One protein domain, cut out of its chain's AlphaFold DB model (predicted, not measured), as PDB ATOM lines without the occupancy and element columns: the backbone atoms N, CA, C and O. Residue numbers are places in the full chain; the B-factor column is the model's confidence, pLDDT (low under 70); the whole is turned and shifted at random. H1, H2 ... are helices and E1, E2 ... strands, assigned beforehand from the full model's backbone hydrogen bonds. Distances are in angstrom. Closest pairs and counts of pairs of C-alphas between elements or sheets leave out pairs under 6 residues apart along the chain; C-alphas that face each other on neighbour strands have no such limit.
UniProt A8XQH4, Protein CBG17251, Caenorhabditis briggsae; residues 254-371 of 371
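Overview. This is residues 254 to 371 of the 371 residues of the protein "Protein CBG17251" of Caenorhabditis briggsae (UniProt A8XQH4). A compact head, made of a small, strongly twisted and curled sheet of five strands with the short helix H1 packed beside it, has one long straight helix, H2, sticking out of it like a handle. Residues 341 to 371, of which 341 to 369 belong to H2, stand free, and this arm makes the length. The printed part has 118 residues; its named elements run E1 E2 E3 E4 E5 H1 H2, and the antiparallel sheet has the order E4 E3 E2 E1 E5. The class is mixed, helices and strands. The whole is only just extended, close to loose, with a radius of gyration of the C-alphas of 20.4 A and spans of 73 by 38 by 25 A.

Along the chain. Find C-alpha 260 at (103.616, 140.299, 103.585), where E1 begins; it runs to residue 266, 19.0 A away. E2, residues 269 to 283, is the longest strand, 27.9 A, and bends by 97 degrees at residue 274. Next come E3, residues 286 to 293, 21.8 A; E4, residues 302 to 305, 10.0 A; and E5, residues 313 to 315, 6.9 A. H1 holds residues 318 to 325, 10.8 A. Then look at C-alpha 331, at (86.196, 138.989, 106.908): from there H2 runs 57.8 A to C-alpha 369 at (119.972, 92.417, 112.299).

Arrangement. Start in the sheet, where E1 to E4 form a meander, each strand the antiparallel neighbour of the one before. E2 is staggered: it pairs with E1 over residues 269 to 275, with N 264 and O 271 2.8 A apart, and with E3 over residues 275 to 283, with N 278 and O 290 2.8 A apart. At the edges, E4 pairs with E3 through N 289 and O 304, 2.8 A, and E5 with E1 through N 314 and O 261, 2.8 A. H1 is on the sheet at a height of 8.0 A, over none of its strands, but only just, with 2 of its C-alphas falling on E1; the closest C-alphas of H1 and E1 are those of Leu 318 and Val 261, 5.9 A apart. H2 only grazes the sheet with residues 332 to 340; its C-alpha of Ala 333 is 5.6 A from that of Tyr 273 in E2. H1 and H2 are near each other, with 5 pairs of C-alphas within 10 A. In both helices every O i to N i+4 pair is within hydrogen-bond range.

Size, cuts and confidence. The C-alphas farthest apart are those of Gly 268 and Lys 371, 73.5 A. Without the free stretch, the body spans 38 by 27 by 24 A. The printed part has no cut and no long link. The mean pLDDT of the printed part is 91.6; look for values under 70 at residue 257 and residues 370 to 371.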
ATOM      1  N   PHE A 254     112.028 143.077  98.780       84.19
ATOM      2  CA  PHE A 254     111.396 141.920  99.399       84.19
ATOM      3  C   PHE A 254     112.078 140.617  98.977       84.19
ATOM      4  O   PHE A 254     112.382 140.392  97.807       84.19
ATOM      5  N   ILE A 255     112.285 139.733  99.953       83.56
ATOM      6  CA  ILE A 255     112.892 138.410  99.759       83.56
ATOM      7  C   ILE A 255     111.776 137.359  99.664       83.56
ATOM      8  O   ILE A 255     110.793 137.426 100.399       83.56
ATOM      9  N   THR A 256     111.963 136.364  98.795       72.69
ATOM     10  CA  THR A 256     111.007 135.335  98.330       72.69
ATOM     11  C   THR A 256     110.371 134.410  99.381       72.69
ATOM     12  O   THR A 256     109.693 133.464  99.014       72.69
ATOM     13  N   SER A 257     110.552 134.630 100.681       67.25
ATOM     14  CA  SER A 257     110.106 133.676 101.713       67.25
ATOM     15  C   SER A 257     109.343 134.289 102.883       67.25
ATOM     16  O   SER A 257     109.006 133.581 103.832       67.25
ATOM     17  N   LYS A 258     109.064 135.595 102.851       81.69
ATOM     18  CA  LYS A 258     108.317 136.261 103.922       81.69
ATOM     19  C   LYS A 258     106.873 136.508 103.517       81.69
ATOM     20  O   LYS A 258     106.594 136.933 102.400       81.69
ATOM     21  N   VAL A 259     105.975 136.264 104.468       87.38
ATOM     22  CA  VAL A 259     104.584 136.709 104.390       87.38
ATOM     23  C   VAL A 259     104.565 138.225 104.490       87.38
ATOM     24  O   VAL A 259     105.243 138.802 105.341       87.38
ATOM     25  N   PHE A 260     103.794 138.855 103.615       94.56
ATOM     26  CA  PHE A 260     103.616 140.299 103.585       94.56
ATOM     27  C   PHE A 260     102.163 140.627 103.226       94.56
ATOM     28  O   PHE A 260     101.368 139.734 102.910       94.56
ATOM     29  N   VAL A 261     101.799 141.905 103.295       95.88
ATOM     30  CA  VAL A 261     100.462 142.383 102.929       95.88
ATOM     31  C   VAL A 261     100.517 143.019 101.547       95.88
ATOM     32  O   VAL A 261     101.347 143.889 101.289       95.88
ATOM     33  N   CYS A 262      99.628 142.589 100.656       96.31
ATOM     34  CA  CYS A 262      99.478 143.136  99.315       96.31
ATOM     35  C   CYS A 262      98.063 143.687  99.131       96.31
ATOM     36  O   CYS A 262      97.086 143.045  99.524       96.31
ATOM     37  N   LEU A 263      97.952 144.870  98.526       95.44
ATOM     38  CA  LEU A 263      96.662 145.478  98.220       95.44
ATOM     39  C   LEU A 263      96.107 144.910  96.915       95.44
ATOM     40  O   LEU A 263      96.688 145.095  95.846       95.44
ATOM     41  N   TYR A 264      94.966 144.238  97.015       93.31
ATOM     42  CA  TYR A 264      94.188 143.795  95.872       93.31
ATOM     43  C   TYR A 264      93.221 144.902  95.459       93.31
ATOM     44  O   TYR A 264      92.415 145.363  96.266       93.31
ATOM     45  N   GLU A 265      93.307 145.330  94.207       91.50
ATOM     46  CA  GLU A 265      92.421 146.348  93.656       91.50
ATOM     47  C   GLU A 265      91.217 145.679  92.994       91.50
ATOM     48  O   GLU A 265      91.364 144.876  92.068       91.50
ATOM     49  N   LYS A 266      90.021 145.992  93.492       89.56
ATOM     50  CA  LYS A 266      88.750 145.514  92.950       89.56
ATOM     51  C   LYS A 266      87.757 146.666  92.951       89.56
ATOM     52  O   LYS A 266      87.548 147.285  93.989       89.56
ATOM     53  N   ASP A 267      87.161 146.950  91.797       90.44
ATOM     54  CA  ASP A 267      86.131 147.989  91.649       90.44
ATOM     55  C   ASP A 267      86.599 149.379  92.147       90.44
ATOM     56  O   ASP A 267      85.842 150.135  92.749       90.44
ATOM     57  N   GLY A 268      87.889 149.698  91.960       89.69
ATOM     58  CA  GLY A 268      88.517 150.943  92.433       89.69
ATOM     59  C   GLY A 268      88.796 150.999  93.943       89.69
ATOM     60  O   GLY A 268      89.387 151.962  94.428       89.69
ATOM     61  N   SER A 269      88.413 149.963  94.691       91.25
ATOM     62  CA  SER A 269      88.692 149.823  96.119       91.25
ATOM     63  C   SER A 269      89.913 148.932  96.352       91.25
ATOM     64  O   SER A 269      90.118 147.930  95.662       91.25
ATOM     65  N   LYS A 270      90.742 149.293  97.337       93.06
ATOM     66  CA  LYS A 270      91.955 148.546  97.703       93.06
ATOM     67  C   LYS A 270      91.704 147.720  98.956       93.06
ATOM     68  O   LYS A 270      91.444 148.271 100.020       93.06
ATOM     69  N   PHE A 271      91.844 146.406  98.833       94.19
ATOM     70  CA  PHE A 271      91.623 145.458  99.919       94.19
ATOM     71  C   PHE A 271      92.946 144.811 100.340       94.19
ATOM     72  O   PHE A 271      93.622 144.215  99.497       94.19
ATOM     73  N   PRO A 272      93.344 144.901 101.618       96.62
ATOM     74  CA  PRO A 272      94.572 144.275 102.086       96.62
ATOM     75  C   PRO A 272      94.396 142.759 102.221       96.62
ATOM     76  O   PRO A 272      93.478 142.282 102.887       96.62
ATOM     77  N   TYR A 273      95.309 141.998 101.617       96.44
ATOM     78  CA  TYR A 273      95.372 140.542 101.739       96.44
ATOM     79  C   TYR A 273      96.780 140.079 102.096       96.44
ATOM     80  O   TYR A 273      97.777 140.670 101.684       96.44
ATOM     81  N   SER A 274      96.861 138.971 102.830       95.50
ATOM     82  CA  SER A 274      98.129 138.281 103.049       95.50
ATOM     83  C   SER A 274      98.591 137.596 101.758       95.50
ATOM     84  O   SER A 274      97.820 136.894 101.094       95.50
ATOM     85  N   ALA A 275      99.851 137.810 101.399       95.94
ATOM     86  CA  ALA A 275     100.432 137.337 100.154       95.94
ATOM     87  C   ALA A 275     101.854 136.792 100.352       95.94
ATOM     88  O   ALA A 275     102.500 137.004 101.382       95.94
ATOM     89  N   GLU A 276     102.321 136.062  99.342       94.44
ATOM     90  CA  GLU A 276     103.646 135.452  99.292       94.44
ATOM     91  C   GLU A 276     104.297 135.689  97.927       94.44
ATOM     92  O   GLU A 276     103.635 135.674  96.885       94.44
ATOM     93  N   ILE A 277     105.608 135.937  97.935       95.44
ATOM     94  CA  ILE A 277     106.384 136.132  96.712       95.44
ATOM     95  C   ILE A 277     106.803 134.756  96.218       95.44
ATOM     96  O   ILE A 277     107.697 134.136  96.781       95.44
ATOM     97  N   MET A 278     106.191 134.293  95.135       94.00
ATOM     98  CA  MET A 278     106.529 132.998  94.551       94.00
ATOM     99  C   MET A 278     107.911 133.004  93.899       94.00
ATOM    100  O   MET A 278     108.656 132.032  93.980       94.00
ATOM    101  N   ALA A 279     108.216 134.078  93.172       93.50
ATOM    102  CA  ALA A 279     109.449 134.225  92.415       93.50
ATOM    103  C   ALA A 279     109.675 135.691  92.043       93.50
ATOM    104  O   ALA A 279     108.728 136.471  91.948       93.50
ATOM    105  N   ILE A 280     110.925 136.028  91.748       94.25
ATOM    106  CA  ILE A 280     111.287 137.263  91.055       94.25
ATOM    107  C   ILE A 280     111.674 136.861  89.634       94.25
ATOM    108  O   ILE A 280     112.500 135.966  89.452       94.25
ATOM    109  N   LYS A 281     111.025 137.451  88.626       94.69
ATOM    110  CA  LYS A 281     111.250 137.124  87.210       94.69
ATOM    111  C   LYS A 281     111.537 138.379  86.407       94.69
ATOM    112  O   LYS A 281     110.837 139.373  86.554       94.69
ATOM    113  N   GLU A 282     112.517 138.301  85.520       95.00
ATOM    114  CA  GLU A 282     112.809 139.357  84.557       95.00
ATOM    115  C   GLU A 282     112.009 139.132  83.269       95.00
ATOM    116  O   GLU A 282     112.042 138.047  82.685       95.00
ATOM    117  N   ILE A 283     111.242 140.139  82.849       94.62
ATOM    118  CA  ILE A 283     110.421 140.114  81.636       94.62
ATOM    119  C   ILE A 283     110.666 141.431  80.896       94.62
ATOM    120  O   ILE A 283     110.305 142.495  81.389       94.62
ATOM    121  N   GLY A 284     111.286 141.366  79.716       91.94
ATOM    122  CA  GLY A 284     111.556 142.559  78.903       91.94
ATOM    123  C   GLY A 284     112.562 143.538  79.522       91.94
ATOM    124  O   GLY A 284     112.433 144.738  79.313       91.94
ATOM    125  N   GLY A 285     113.530 143.046  80.304       91.75
ATOM    126  CA  GLY A 285     114.534 143.877  80.987       91.75
ATOM    127  C   GLY A 285     114.059 144.501  82.304       91.75
ATOM    128  O   GLY A 285     114.844 145.133  83.003       91.75
ATOM    129  N   THR A 286     112.792 144.307  82.677       93.25
ATOM    130  CA  THR A 286     112.247 144.727  83.974       93.25
ATOM    131  C   THR A 286     112.057 143.510  84.871       93.25
ATOM    132  O   THR A 286     111.503 142.492  84.449       93.25
ATOM    133  N   GLN A 287     112.501 143.602  86.121       94.44
ATOM    134  CA  GLN A 287     112.260 142.567  87.123       94.44
ATOM    135  C   GLN A 287     110.889 142.762  87.782       94.44
ATOM    136  O   GLN A 287     110.487 143.881  88.093       94.44
ATOM    137  N   TYR A 288     110.174 141.661  88.007       95.62
ATOM    138  CA  TYR A 288     108.842 141.629  88.605       95.62
ATOM    139  C   TYR A 288     108.786 140.649  89.773       95.62
ATOM    140  O   TYR A 288     109.252 139.511  89.662       95.62
ATOM    141  N   TYR A 289     108.100 141.036  90.845       95.81
ATOM    142  CA  TYR A 289     107.609 140.112  91.861       95.81
ATOM    143  C   TYR A 289     106.390 139.363  91.333       95.81
ATOM    144  O   TYR A 289     105.396 139.972  90.931       95.81
ATOM    145  N   MET A 290     106.454 138.034  91.351       95.50
ATOM    146  CA  MET A 290     105.304 137.157  91.143       95.50
ATOM    147  C   MET A 290     104.633 136.932  92.491       95.50
ATOM    148  O   MET A 290     105.176 136.222  93.338       95.50
ATOM    149  N   ILE A 291     103.479 137.558  92.698       95.88
ATOM    150  CA  ILE A 291     102.792 137.566  93.988       95.88
ATOM    151  C   ILE A 291     101.588 136.640  93.929       95.88
ATOM    152  O   ILE A 291     100.719 136.792  93.069       95.88
ATOM    153  N   HIS A 292     101.532 135.721  94.887       94.94
ATOM    154  CA  HIS A 292     100.386 134.858  95.118       94.94
ATOM    155  C   HIS A 292      99.629 135.317  96.359       94.94
ATOM    156  O   HIS A 292     100.198 135.414  97.450       94.94
ATOM    157  N   TYR A 293      98.333 135.567  96.202       94.88
ATOM    158  CA  TYR A 293      97.452 135.818  97.334       94.88
ATOM    159  C   TYR A 293      97.112 134.501  98.018       94.88
ATOM    160  O   TYR A 293      96.610 133.565  97.391       94.88
ATOM    161  N   ARG A 294      97.344 134.434  99.330       92.25
ATOM    162  CA  ARG A 294      97.114 133.206 100.089       92.25
ATOM    163  C   ARG A 294      95.657 132.771  99.979       92.25
ATOM    164  O   ARG A 294      94.735 133.577 100.084       92.25
ATOM    165  N   ARG A 295      95.462 131.470  99.733       90.94
ATOM    166  CA  ARG A 295      94.149 130.816  99.555       90.94
ATOM    167  C   ARG A 295      93.290 131.336  98.407       90.94
ATOM    168  O   ARG A 295      92.143 130.907  98.278       90.94
ATOM    169  N   ARG A 296      93.827 132.183  97.531       91.81
ATOM    170  CA  ARG A 296      93.169 132.539  96.277       91.81
ATOM    171  C   ARG A 296      93.645 131.620  95.152       91.81
ATOM    172  O   ARG A 296      94.615 130.874  95.273       91.81
ATOM    173  N   LYS A 297      92.905 131.623  94.046       92.75
ATOM    174  CA  LYS A 297      93.277 130.862  92.849       92.75
ATOM    175  C   LYS A 297      94.513 131.502  92.215       92.75
ATOM    176  O   LYS A 297      94.607 132.724  92.185       92.75
ATOM    177  N   LYS A 298      95.384 130.697  91.599       92.44
ATOM    178  CA  LYS A 298      96.553 131.189  90.837       92.44
ATOM    179  C   LYS A 298      96.193 132.180  89.720       92.44
ATOM    180  O   LYS A 298      97.018 132.950  89.256       92.44
ATOM    181  N   THR A 299      94.935 132.182  89.283       93.31
ATOM    182  CA  THR A 299      94.402 133.153  88.316       93.31
ATOM    183  C   THR A 299      94.353 134.583  88.855       93.31
ATOM    184  O   THR A 299      94.202 135.512  88.075       93.31
ATOM    185  N   THR A 300      94.428 134.757  90.176       92.38
ATOM    186  CA  THR A 300      94.467 136.070  90.840       92.38
ATOM    187  C   THR A 300      95.884 136.540  91.139       92.38
ATOM    188  O   THR A 300      96.053 137.598  91.738       92.38
ATOM    189  N   ASP A 301      96.894 135.765  90.743       94.50
ATOM    190  CA  ASP A 301      98.289 136.127  90.952       94.50
ATOM    191  C   ASP A 301      98.620 137.369  90.127       94.50
ATOM    192  O   ASP A 301      98.235 137.488  88.959       94.50
ATOM    193  N   ILE A 302      99.346 138.299  90.739       95.38
ATOM    194  CA  ILE A 302      99.703 139.569  90.110       95.38
ATOM    195  C   ILE A 302     101.210 139.695  89.941       95.38
ATOM    196  O   ILE A 302     102.008 138.988  90.563       95.38
ATOM    197  N   ARG A 303     101.594 140.625  89.070       95.69
ATOM    198  CA  ARG A 303     102.984 140.980  88.805       95.69
ATOM    199  C   ARG A 303     103.185 142.424  89.225       95.69
ATOM    200  O   ARG A 303     102.479 143.291  88.719       95.69
ATOM    201  N   ILE A 304     104.123 142.670  90.131       95.25
ATOM    202  CA  ILE A 304     104.494 144.028  90.546       95.25
ATOM    203  C   ILE A 304     105.940 144.271  90.113       95.25
ATOM    204  O   ILE A 304     106.796 143.464  90.482       95.25
ATOM    205  N   PRO A 305     106.232 145.307  89.310       95.12
ATOM    206  CA  PRO A 305     107.605 145.625  88.935       95.12
ATOM    207  C   PRO A 305     108.409 146.087  90.160       95.12
ATOM    208  O   PRO A 305     107.878 146.755  91.051       95.12
ATOM    209  N   ILE A 306     109.689 145.718  90.214       93.44
ATOM    210  CA  ILE A 306     110.597 146.177  91.274       93.44
ATOM    211  C   ILE A 306     110.750 147.699  91.173       93.44
ATOM    212  O   ILE A 306     111.030 148.223  90.096       93.44
ATOM    213  N   GLY A 307     110.560 148.405  92.288       91.06
ATOM    214  CA  GLY A 307     110.487 149.868  92.365       91.06
ATOM    215  C   GLY A 307     109.066 150.419  92.546       91.06
ATOM    216  O   GLY A 307     108.911 151.537  93.039       91.06
ATOM    217  N   GLU A 308     108.022 149.648  92.211       92.25
ATOM    218  CA  GLU A 308     106.612 150.020  92.440       92.25
ATOM    219  C   GLU A 308     106.006 149.347  93.684       92.25
ATOM    220  O   GLU A 308     104.787 149.181  93.799       92.25
ATOM    221  N   GLU A 309     106.835 148.935  94.643       91.31
ATOM    222  CA  GLU A 309     106.342 148.299  95.866       91.31
ATOM    223  C   GLU A 309     105.590 149.293  96.761       91.31
ATOM    224  O   GLU A 309     104.633 148.924  97.451       91.31
ATOM    225  N   ASN A 310     106.007 150.561  96.733       89.69
ATOM    226  CA  ASN A 310     105.461 151.616  97.578       89.69
ATOM    227  C   ASN A 310     103.959 151.802  97.333       89.69
ATOM    228  O   ASN A 310     103.513 152.160  96.246       89.69
ATOM    229  N   GLY A 311     103.165 151.569  98.381       89.31
ATOM    230  CA  GLY A 311     101.709 151.699  98.331       89.31
ATOM    231  C   GLY A 311     100.971 150.494  97.741       89.31
ATOM    232  O   GLY A 311      99.743 150.533  97.677       89.31
ATOM    233  N   ARG A 312     101.676 149.426  97.341       94.12
ATOM    234  CA  ARG A 312     101.071 148.140  96.941       94.12
ATOM    235  C   ARG A 312     101.434 147.002  97.889       94.12
ATOM    236  O   ARG A 312     100.588 146.151  98.159       94.12
ATOM    237  N   MET A 313     102.670 146.993  98.384       95.00
ATOM    238  CA  MET A 313     103.231 145.942  99.231       95.00
ATOM    239  C   MET A 313     103.670 146.525 100.576       95.00
ATOM    240  O   MET A 313     104.317 147.568 100.636       95.00
ATOM    241  N   PHE A 314     103.356 145.825 101.662       94.94
ATOM    242  CA  PHE A 314     103.707 146.226 103.020       94.94
ATOM    243  C   PHE A 314     104.336 145.054 103.764       94.94
ATOM    244  O   PHE A 314     103.763 143.968 103.833       94.94
ATOM    245  N   ASN A 315     105.516 145.282 104.342       92.69
ATOM    246  CA  ASN A 315     106.149 144.314 105.231       92.69
ATOM    247  C   ASN A 315     105.391 144.245 106.558       92.69
ATOM    248  O   ASN A 315     105.173 145.279 107.190       92.69
ATOM    249  N   GLY A 316     105.049 143.030 106.980       91.62
ATOM    250  CA  GLY A 316     104.349 142.773 108.235       91.62
ATOM    251  C   GLY A 316     103.193 141.796 108.074       91.62
ATOM    252  O   GLY A 316     102.941 141.254 106.992       91.62
ATOM    253  N   THR A 317     102.495 141.564 109.178       93.31
ATOM    254  CA  THR A 317     101.272 140.754 109.195       93.31
ATOM    255  C   THR A 317     100.046 141.579 108.802       93.31
ATOM    256  O   THR A 317     100.047 142.808 108.872       93.31
ATOM    257  N   LEU A 318      98.965 140.903 108.399       94.75
ATOM    258  CA  LEU A 318      97.703 141.571 108.068       94.75
ATOM    259  C   LEU A 318      97.157 142.355 109.270       94.75
ATOM    260  O   LEU A 318      96.697 143.481 109.108       94.75
ATOM    261  N   LYS A 319      97.312 141.797 110.477       94.62
ATOM    262  CA  LYS A 319      96.983 142.460 111.742       94.62
ATOM    263  C   LYS A 319      97.748 143.775 111.927       94.62
ATOM    264  O   LYS A 319      97.128 144.810 112.127       94.62
ATOM    265  N   GLU A 320      99.076 143.735 111.804       95.00
ATOM    266  CA  GLU A 320      99.930 144.925 111.933       95.00
ATOM    267  C   GLU A 320      99.550 146.014 110.926       95.00
ATOM    268  O   GLU A 320      99.598 147.199 111.247       95.00
ATOM    269  N   TYR A 321      99.161 145.620 109.712       95.62
ATOM    270  CA  TYR A 321      98.680 146.556 108.704       95.62
ATOM    271  C   TYR A 321      97.360 147.221 109.120       95.62
ATOM    272  O   TYR A 321      97.255 148.446 109.056       95.62
ATOM    273  N   GLY A 322      96.376 146.438 109.575       94.75
ATOM    274  CA  GLY A 322      95.100 146.965 110.072       94.75
ATOM    275  C   GLY A 322      95.292 147.945 111.229       94.75
ATOM    276  O   GLY A 322      94.766 149.053 111.178       94.75
ATOM    277  N   ASP A 323      96.131 147.578 112.201       95.50
ATOM    278  CA  ASP A 323      96.435 148.400 113.375       95.50
ATOM    279  C   ASP A 323      97.162 149.704 112.985       95.50
ATOM    280  O   ASP A 323      96.853 150.778 113.499       95.50
ATOM    281  N   LYS A 324      98.120 149.637 112.050       96.12
ATOM    282  CA  LYS A 324      98.946 150.790 111.651       96.12
ATOM    283  C   LYS A 324      98.192 151.817 110.809       96.12
ATOM    284  O   LYS A 324      98.449 153.012 110.941       96.12
ATOM    285  N   PHE A 325      97.329 151.360 109.906       95.00
ATOM    286  CA  PHE A 325      96.613 152.233 108.973       95.00
ATOM    287  C   PHE A 325      95.159 152.488 109.384       95.00
ATOM    288  O   PHE A 325      94.473 153.245 108.703       95.00
ATOM    289  N   ASN A 326      94.704 151.885 110.488       94.06
ATOM    290  CA  ASN A 326      93.326 151.947 110.971       94.06
ATOM    291  C   ASN A 326      92.310 151.571 109.874       94.06
ATOM    292  O   ASN A 326      91.296 152.241 109.678       94.06
ATOM    293  N   VAL A 327      92.631 150.520 109.110       93.44
ATOM    294  CA  VAL A 327      91.812 150.014 108.000       93.44
ATOM    295  C   VAL A 327      91.070 148.770 108.458       93.44
ATOM    296  O   VAL A 327      91.678 147.826 108.964       93.44
ATOM    297  N   GLU A 328      89.760 148.743 108.224       92.31
ATOM    298  CA  GLU A 328      88.951 147.558 108.478       92.31
ATOM    299  C   GLU A 328      89.309 146.449 107.479       92.31
ATOM    300  O   GLU A 328      89.186 146.588 106.259       92.31
ATOM    301  N   ILE A 329      89.809 145.335 108.008       94.75
ATOM    302  CA  ILE A 329      90.187 144.170 107.213       94.75
ATOM    303  C   ILE A 329      88.933 143.336 106.957       94.75
ATOM    304  O   ILE A 329      88.263 142.906 107.895       94.75
ATOM    305  N   SER A 330      88.661 143.049 105.683       93.62
ATOM    306  CA  SER A 330      87.544 142.195 105.272       93.62
ATOM    307  C   SER A 330      87.569 140.834 105.982       93.62
ATOM    308  O   SER A 330      88.624 140.206 106.120       93.62
ATOM    309  N   SER A 331      86.387 140.337 106.358       93.12
ATOM    310  CA  SER A 331      86.196 138.989 106.908       93.12
ATOM    311  C   SER A 331      86.850 137.909 106.044       93.12
ATOM    312  O   SER A 331      87.485 137.000 106.574       93.12
ATOM    313  N   ASP A 332      86.783 138.048 104.717       92.31
ATOM    314  CA  ASP A 332      87.386 137.107 103.769       92.31
ATOM    315  C   ASP A 332      88.908 137.029 103.923       92.31
ATOM    316  O   ASP A 332      89.503 135.954 103.811       92.31
ATOM    317  N   ALA A 333      89.554 138.171 104.174       93.31
ATOM    318  CA  ALA A 333      90.998 138.242 104.355       93.31
ATOM    319  C   ALA A 333      91.417 137.603 105.690       93.31
ATOM    320  O   ALA A 333      92.393 136.851 105.734       93.31
ATOM    321  N   TRP A 334      90.630 137.819 106.750       93.88
ATOM    322  CA  TRP A 334      90.841 137.175 108.046       93.88
ATOM    323  C   TRP A 334      90.653 135.658 108.001       93.88
ATOM    324  O   TRP A 334      91.469 134.914 108.552       93.88
ATOM    325  N   GLU A 335      89.602 135.179 107.339       92.62
ATOM    326  CA  GLU A 335      89.346 133.744 107.201       92.62
ATOM    327  C   GLU A 335      90.421 133.054 106.355       92.62
ATOM    328  O   GLU A 335      90.868 131.954 106.699       92.62
ATOM    329  N   ALA A 336      90.919 133.718 105.307       91.12
ATOM    330  CA  ALA A 336      92.061 133.227 104.541       91.12
ATOM    331  C   ALA A 336      93.307 133.047 105.426       91.12
ATOM    332  O   ALA A 336      93.949 131.995 105.366       91.12
ATOM    333  N   GLU A 337      93.614 134.016 106.295       91.31
ATOM    334  CA  GLU A 337      94.759 133.939 107.208       91.31
ATOM    335  C   GLU A 337      94.595 132.827 108.259       91.31
ATOM    336  O   GLU A 337      95.520 132.042 108.490       91.31
ATOM    337  N   LYS A 338      93.413 132.704 108.879       91.69
ATOM    338  CA  LYS A 338      93.128 131.635 109.854       91.69
ATOM    339  C   LYS A 338      93.261 130.252 109.223       91.69
ATOM    340  O   LYS A 338      93.855 129.354 109.822       91.69
ATOM    341  N   LYS A 339      92.731 130.074 108.012       91.12
ATOM    342  CA  LYS A 339      92.804 128.805 107.280       91.12
ATOM    343  C   LYS A 339      94.240 128.441 106.914       91.12
ATOM    344  O   LYS A 339      94.593 127.262 106.906       91.12
ATOM    345  N   ASP A 340      95.079 129.426 106.614       87.94
ATOM    346  CA  ASP A 340      96.507 129.210 106.388       87.94
ATOM    347  C   ASP A 340      97.232 128.749 107.649       87.94
ATOM    348  O   ASP A 340      97.979 127.776 107.590       87.94
ATOM    349  N   LYS A 341      96.948 129.374 108.798       88.19
ATOM    350  CA  LYS A 341      97.517 128.956 110.089       88.19
ATOM    351  C   LYS A 341      97.125 127.524 110.450       88.19
ATOM    352  O   LYS A 341      97.995 126.764 110.849       88.19
ATOM    353  N   ARG A 342      95.858 127.140 110.252       90.69
ATOM    354  CA  ARG A 342      95.393 125.759 110.486       90.69
ATOM    355  C   ARG A 342      96.148 124.756 109.619       90.69
ATOM    356  O   ARG A 342      96.772 123.854 110.148       90.69
ATOM    357  N   LYS A 343      96.221 124.991 108.305       90.12
ATOM    358  CA  LYS A 343      96.959 124.091 107.404       90.12
ATOM    359  C   LYS A 343      98.453 124.031 107.703       90.12
ATOM    360  O   LYS A 343      99.043 122.982 107.520       90.12
ATOM    361  N   ALA A 344      99.073 125.126 108.138       88.81
ATOM    362  CA  ALA A 344     100.477 125.087 108.539       88.81
ATOM    363  C   ALA A 344     100.696 124.170 109.756       88.81
ATOM    364  O   ALA A 344     101.721 123.496 109.823       88.81
ATOM    365  N   VAL A 345      99.735 124.124 110.685       92.38
ATOM    366  CA  VAL A 345      99.739 123.185 111.815       92.38
ATOM    367  C   VAL A 345      99.496 121.756 111.324       92.38
ATOM    368  O   VAL A 345     100.299 120.884 111.641       92.38
ATOM    369  N   ASP A 346      98.491 121.537 110.476       92.75
ATOM    370  CA  ASP A 346      98.175 120.210 109.923       92.75
ATOM    371  C   ASP A 346      99.347 119.636 109.091       92.75
ATOM    372  O   ASP A 346      99.704 118.462 109.207       92.75
ATOM    373  N   ASP A 347      99.992 120.469 108.263       92.25
ATOM    374  CA  ASP A 347     101.159 120.096 107.450       92.25
ATOM    375  C   ASP A 347     102.368 119.762 108.352       92.25
ATOM    376  O   ASP A 347     103.153 118.860 108.037       92.25
ATOM    377  N   LEU A 348     102.522 120.466 109.484       93.12
ATOM    378  CA  LEU A 348     103.567 120.196 110.474       93.12
ATOM    379  C   LEU A 348     103.317 118.871 111.200       93.12
ATOM    380  O   LEU A 348     104.238 118.062 111.300       93.12
ATOM    381  N   GLU A 349     102.088 118.627 111.653       93.94
ATOM    382  CA  GLU A 349     101.673 117.380 112.306       93.94
ATOM    383  C   GLU A 349     101.871 116.182 111.369       93.94
ATOM    384  O   GLU A 349     102.601 115.246 111.701       93.94
ATOM    385  N   THR A 350     101.392 116.288 110.126       94.88
ATOM    386  CA  THR A 350     101.604 115.270 109.083       94.88
ATOM    387  C   THR A 350     103.096 115.019 108.824       94.88
ATOM    388  O   THR A 350     103.529 113.890 108.569       94.88
ATOM    389  N   SER A 351     103.927 116.067 108.858       94.31
ATOM    390  CA  SER A 351     105.374 115.913 108.694       94.31
ATOM    391  C   SER A 351     106.029 115.218 109.889       94.31
ATOM    392  O   SER A 351     107.033 114.527 109.688       94.31
ATOM    393  N   LEU A 352     105.533 115.427 111.109       93.12
ATOM    394  CA  LEU A 352     106.041 114.778 112.316       93.12
ATOM    395  C   LEU A 352     105.665 113.294 112.335       93.12
ATOM    396  O   LEU A 352     106.536 112.462 112.588       93.12
ATOM    397  N   GLU A 353     104.435 112.947 111.959       94.50
ATOM    398  CA  GLU A 353     103.987 111.554 111.838       94.50
ATOM    399  C   GLU A 353     104.846 110.760 110.850       94.50
ATOM    400  O   GLU A 353     105.372 109.697 111.193       94.50
ATOM    401  N   LYS A 354     105.099 111.318 109.656       95.06
ATOM    402  CA  LYS A 354     105.972 110.698 108.641       95.06
ATOM    403  C   LYS A 354     107.396 110.473 109.145       95.06
ATOM    404  O   LYS A 354     108.011 109.449 108.843       95.06
ATOM    405  N   LYS A 355     107.941 111.418 109.918       94.00
ATOM    406  CA  LYS A 355     109.256 111.246 110.556       94.00
ATOM    407  C   LYS A 355     109.212 110.134 111.606       94.00
ATOM    408  O   LYS A 355     110.119 109.307 111.634       94.00
ATOM    409  N   GLY A 356     108.159 110.072 112.422       94.44
ATOM    410  CA  GLY A 356     107.964 109.012 113.413       94.44
ATOM    411  C   GLY A 356     107.836 107.616 112.791       94.44
ATOM    412  O   GLY A 356     108.396 106.649 113.305       94.44
ATOM    413  N   GLU A 357     107.150 107.488 111.656       94.88
ATOM    414  CA  GLU A 357     107.082 106.240 110.882       94.88
ATOM    415  C   GLU A 357     108.440 105.812 110.329       94.88
ATOM    416  O   GLU A 357     108.806 104.639 110.434       94.88
ATOM    417  N   LEU A 358     109.213 106.757 109.789       95.06
ATOM    418  CA  LEU A 358     110.565 106.487 109.309       95.06
ATOM    419  C   LEU A 358     111.454 105.958 110.442       95.06
ATOM    420  O   LEU A 358     112.129 104.944 110.268       95.06
ATOM    421  N   TRP A 359     111.400 106.591 111.617       94.88
ATOM    422  CA  TRP A 359     112.128 106.140 112.804       94.88
ATOM    423  C   TRP A 359     111.706 104.741 113.255       94.88
ATOM    424  O   TRP A 359     112.572 103.903 113.507       94.88
ATOM    425  N   ARG A 360     110.400 104.444 113.286       93.81
ATOM    426  CA  ARG A 360     109.894 103.092 113.589       93.81
ATOM    427  C   ARG A 360     110.421 102.056 112.595       93.81
ATOM    428  O   ARG A 360     110.873 100.991 113.009       93.81
ATOM    429  N   ARG A 361     110.430 102.380 111.299       93.75
ATOM    430  CA  ARG A 361     110.938 101.492 110.242       93.75
ATOM    431  C   ARG A 361     112.435 101.220 110.387       93.75
ATOM    432  O   ARG A 361     112.858 100.069 110.285       93.75
ATOM    433  N   ILE A 362     113.220 102.259 110.666       93.81
ATOM    434  CA  ILE A 362     114.660 102.146 110.916       93.81
ATOM    435  C   ILE A 362     114.907 101.276 112.157       93.81
ATOM    436  O   ILE A 362     115.656 100.304 112.084       93.81
ATOM    437  N   HIS A 363     114.219 101.547 113.268       91.06
ATOM    438  CA  HIS A 363     114.378 100.782 114.507       91.06
ATOM    439  C   HIS A 363     114.029  99.294 114.333       91.06
ATOM    440  O   HIS A 363     114.755  98.424 114.815       91.06
ATOM    441  N   MET A 364     112.962  98.980 113.588       86.81
ATOM    442  CA  MET A 364     112.618  97.593 113.262       86.81
ATOM    443  C   MET A 364     113.716  96.904 112.448       86.81
ATOM    444  O   MET A 364     114.061  95.766 112.760       86.81
ATOM    445  N   SER A 365     114.312  97.585 111.464       87.44
ATOM    446  CA  SER A 365     115.401  97.001 110.673       87.44
ATOM    447  C   SER A 365     116.631  96.665 111.523       87.44
ATOM    448  O   SER A 365     117.160  95.564 111.406       87.44
ATOM    449  N   TYR A 366     117.021  97.532 112.465       83.94
ATOM    450  CA  TYR A 366     118.128  97.241 113.382       83.94
ATOM    451  C   TYR A 366     117.816  96.082 114.339       83.94
ATOM    452  O   TYR A 366     118.687  95.260 114.600       83.94
ATOM    453  N   SER A 367     116.573  95.953 114.814       79.06
ATOM    454  CA  SER A 367     116.196  94.861 115.729       79.06
ATOM    455  C   SER A 367     116.241  93.461 115.099       79.06
ATOM    456  O   SER A 367     116.387  92.477 115.820       79.06
ATOM    457  N   VAL A 368     116.122  93.367 113.769       79.00
ATOM    458  CA  VAL A 368     116.201  92.101 113.022       79.00
ATOM    459  C   VAL A 368     117.652  91.709 112.740       79.00
ATOM    460  O   VAL A 368     117.953  90.526 112.706       79.00
ATOM    461  N   PHE A 369     118.555  92.679 112.577       71.94
ATOM    462  CA  PHE A 369     119.972  92.417 112.299       71.94
ATOM    463  C   PHE A 369     120.800  92.015 113.530       71.94
ATOM    464  O   PHE A 369     121.893  91.482 113.369       71.94
ATOM    465  N   PHE A 370     120.310  92.284 114.744       64.06
ATOM    466  CA  PHE A 370     121.007  91.981 116.004       64.06
ATOM    467  C   PHE A 370     120.404  90.794 116.781       64.06
ATOM    468  O   PHE A 370     120.686  90.629 117.968       64.06
ATOM    469  N   LYS A 371     119.580  89.973 116.124       56.66
ATOM    470  CA  LYS A 371     119.200  88.631 116.583       56.66
ATOM    471  C   LYS A 371     119.902  87.604 115.716       56.66
ATOM    472  O   LYS A 371     120.316  86.577 116.292       56.66
TER     473      LYS A 371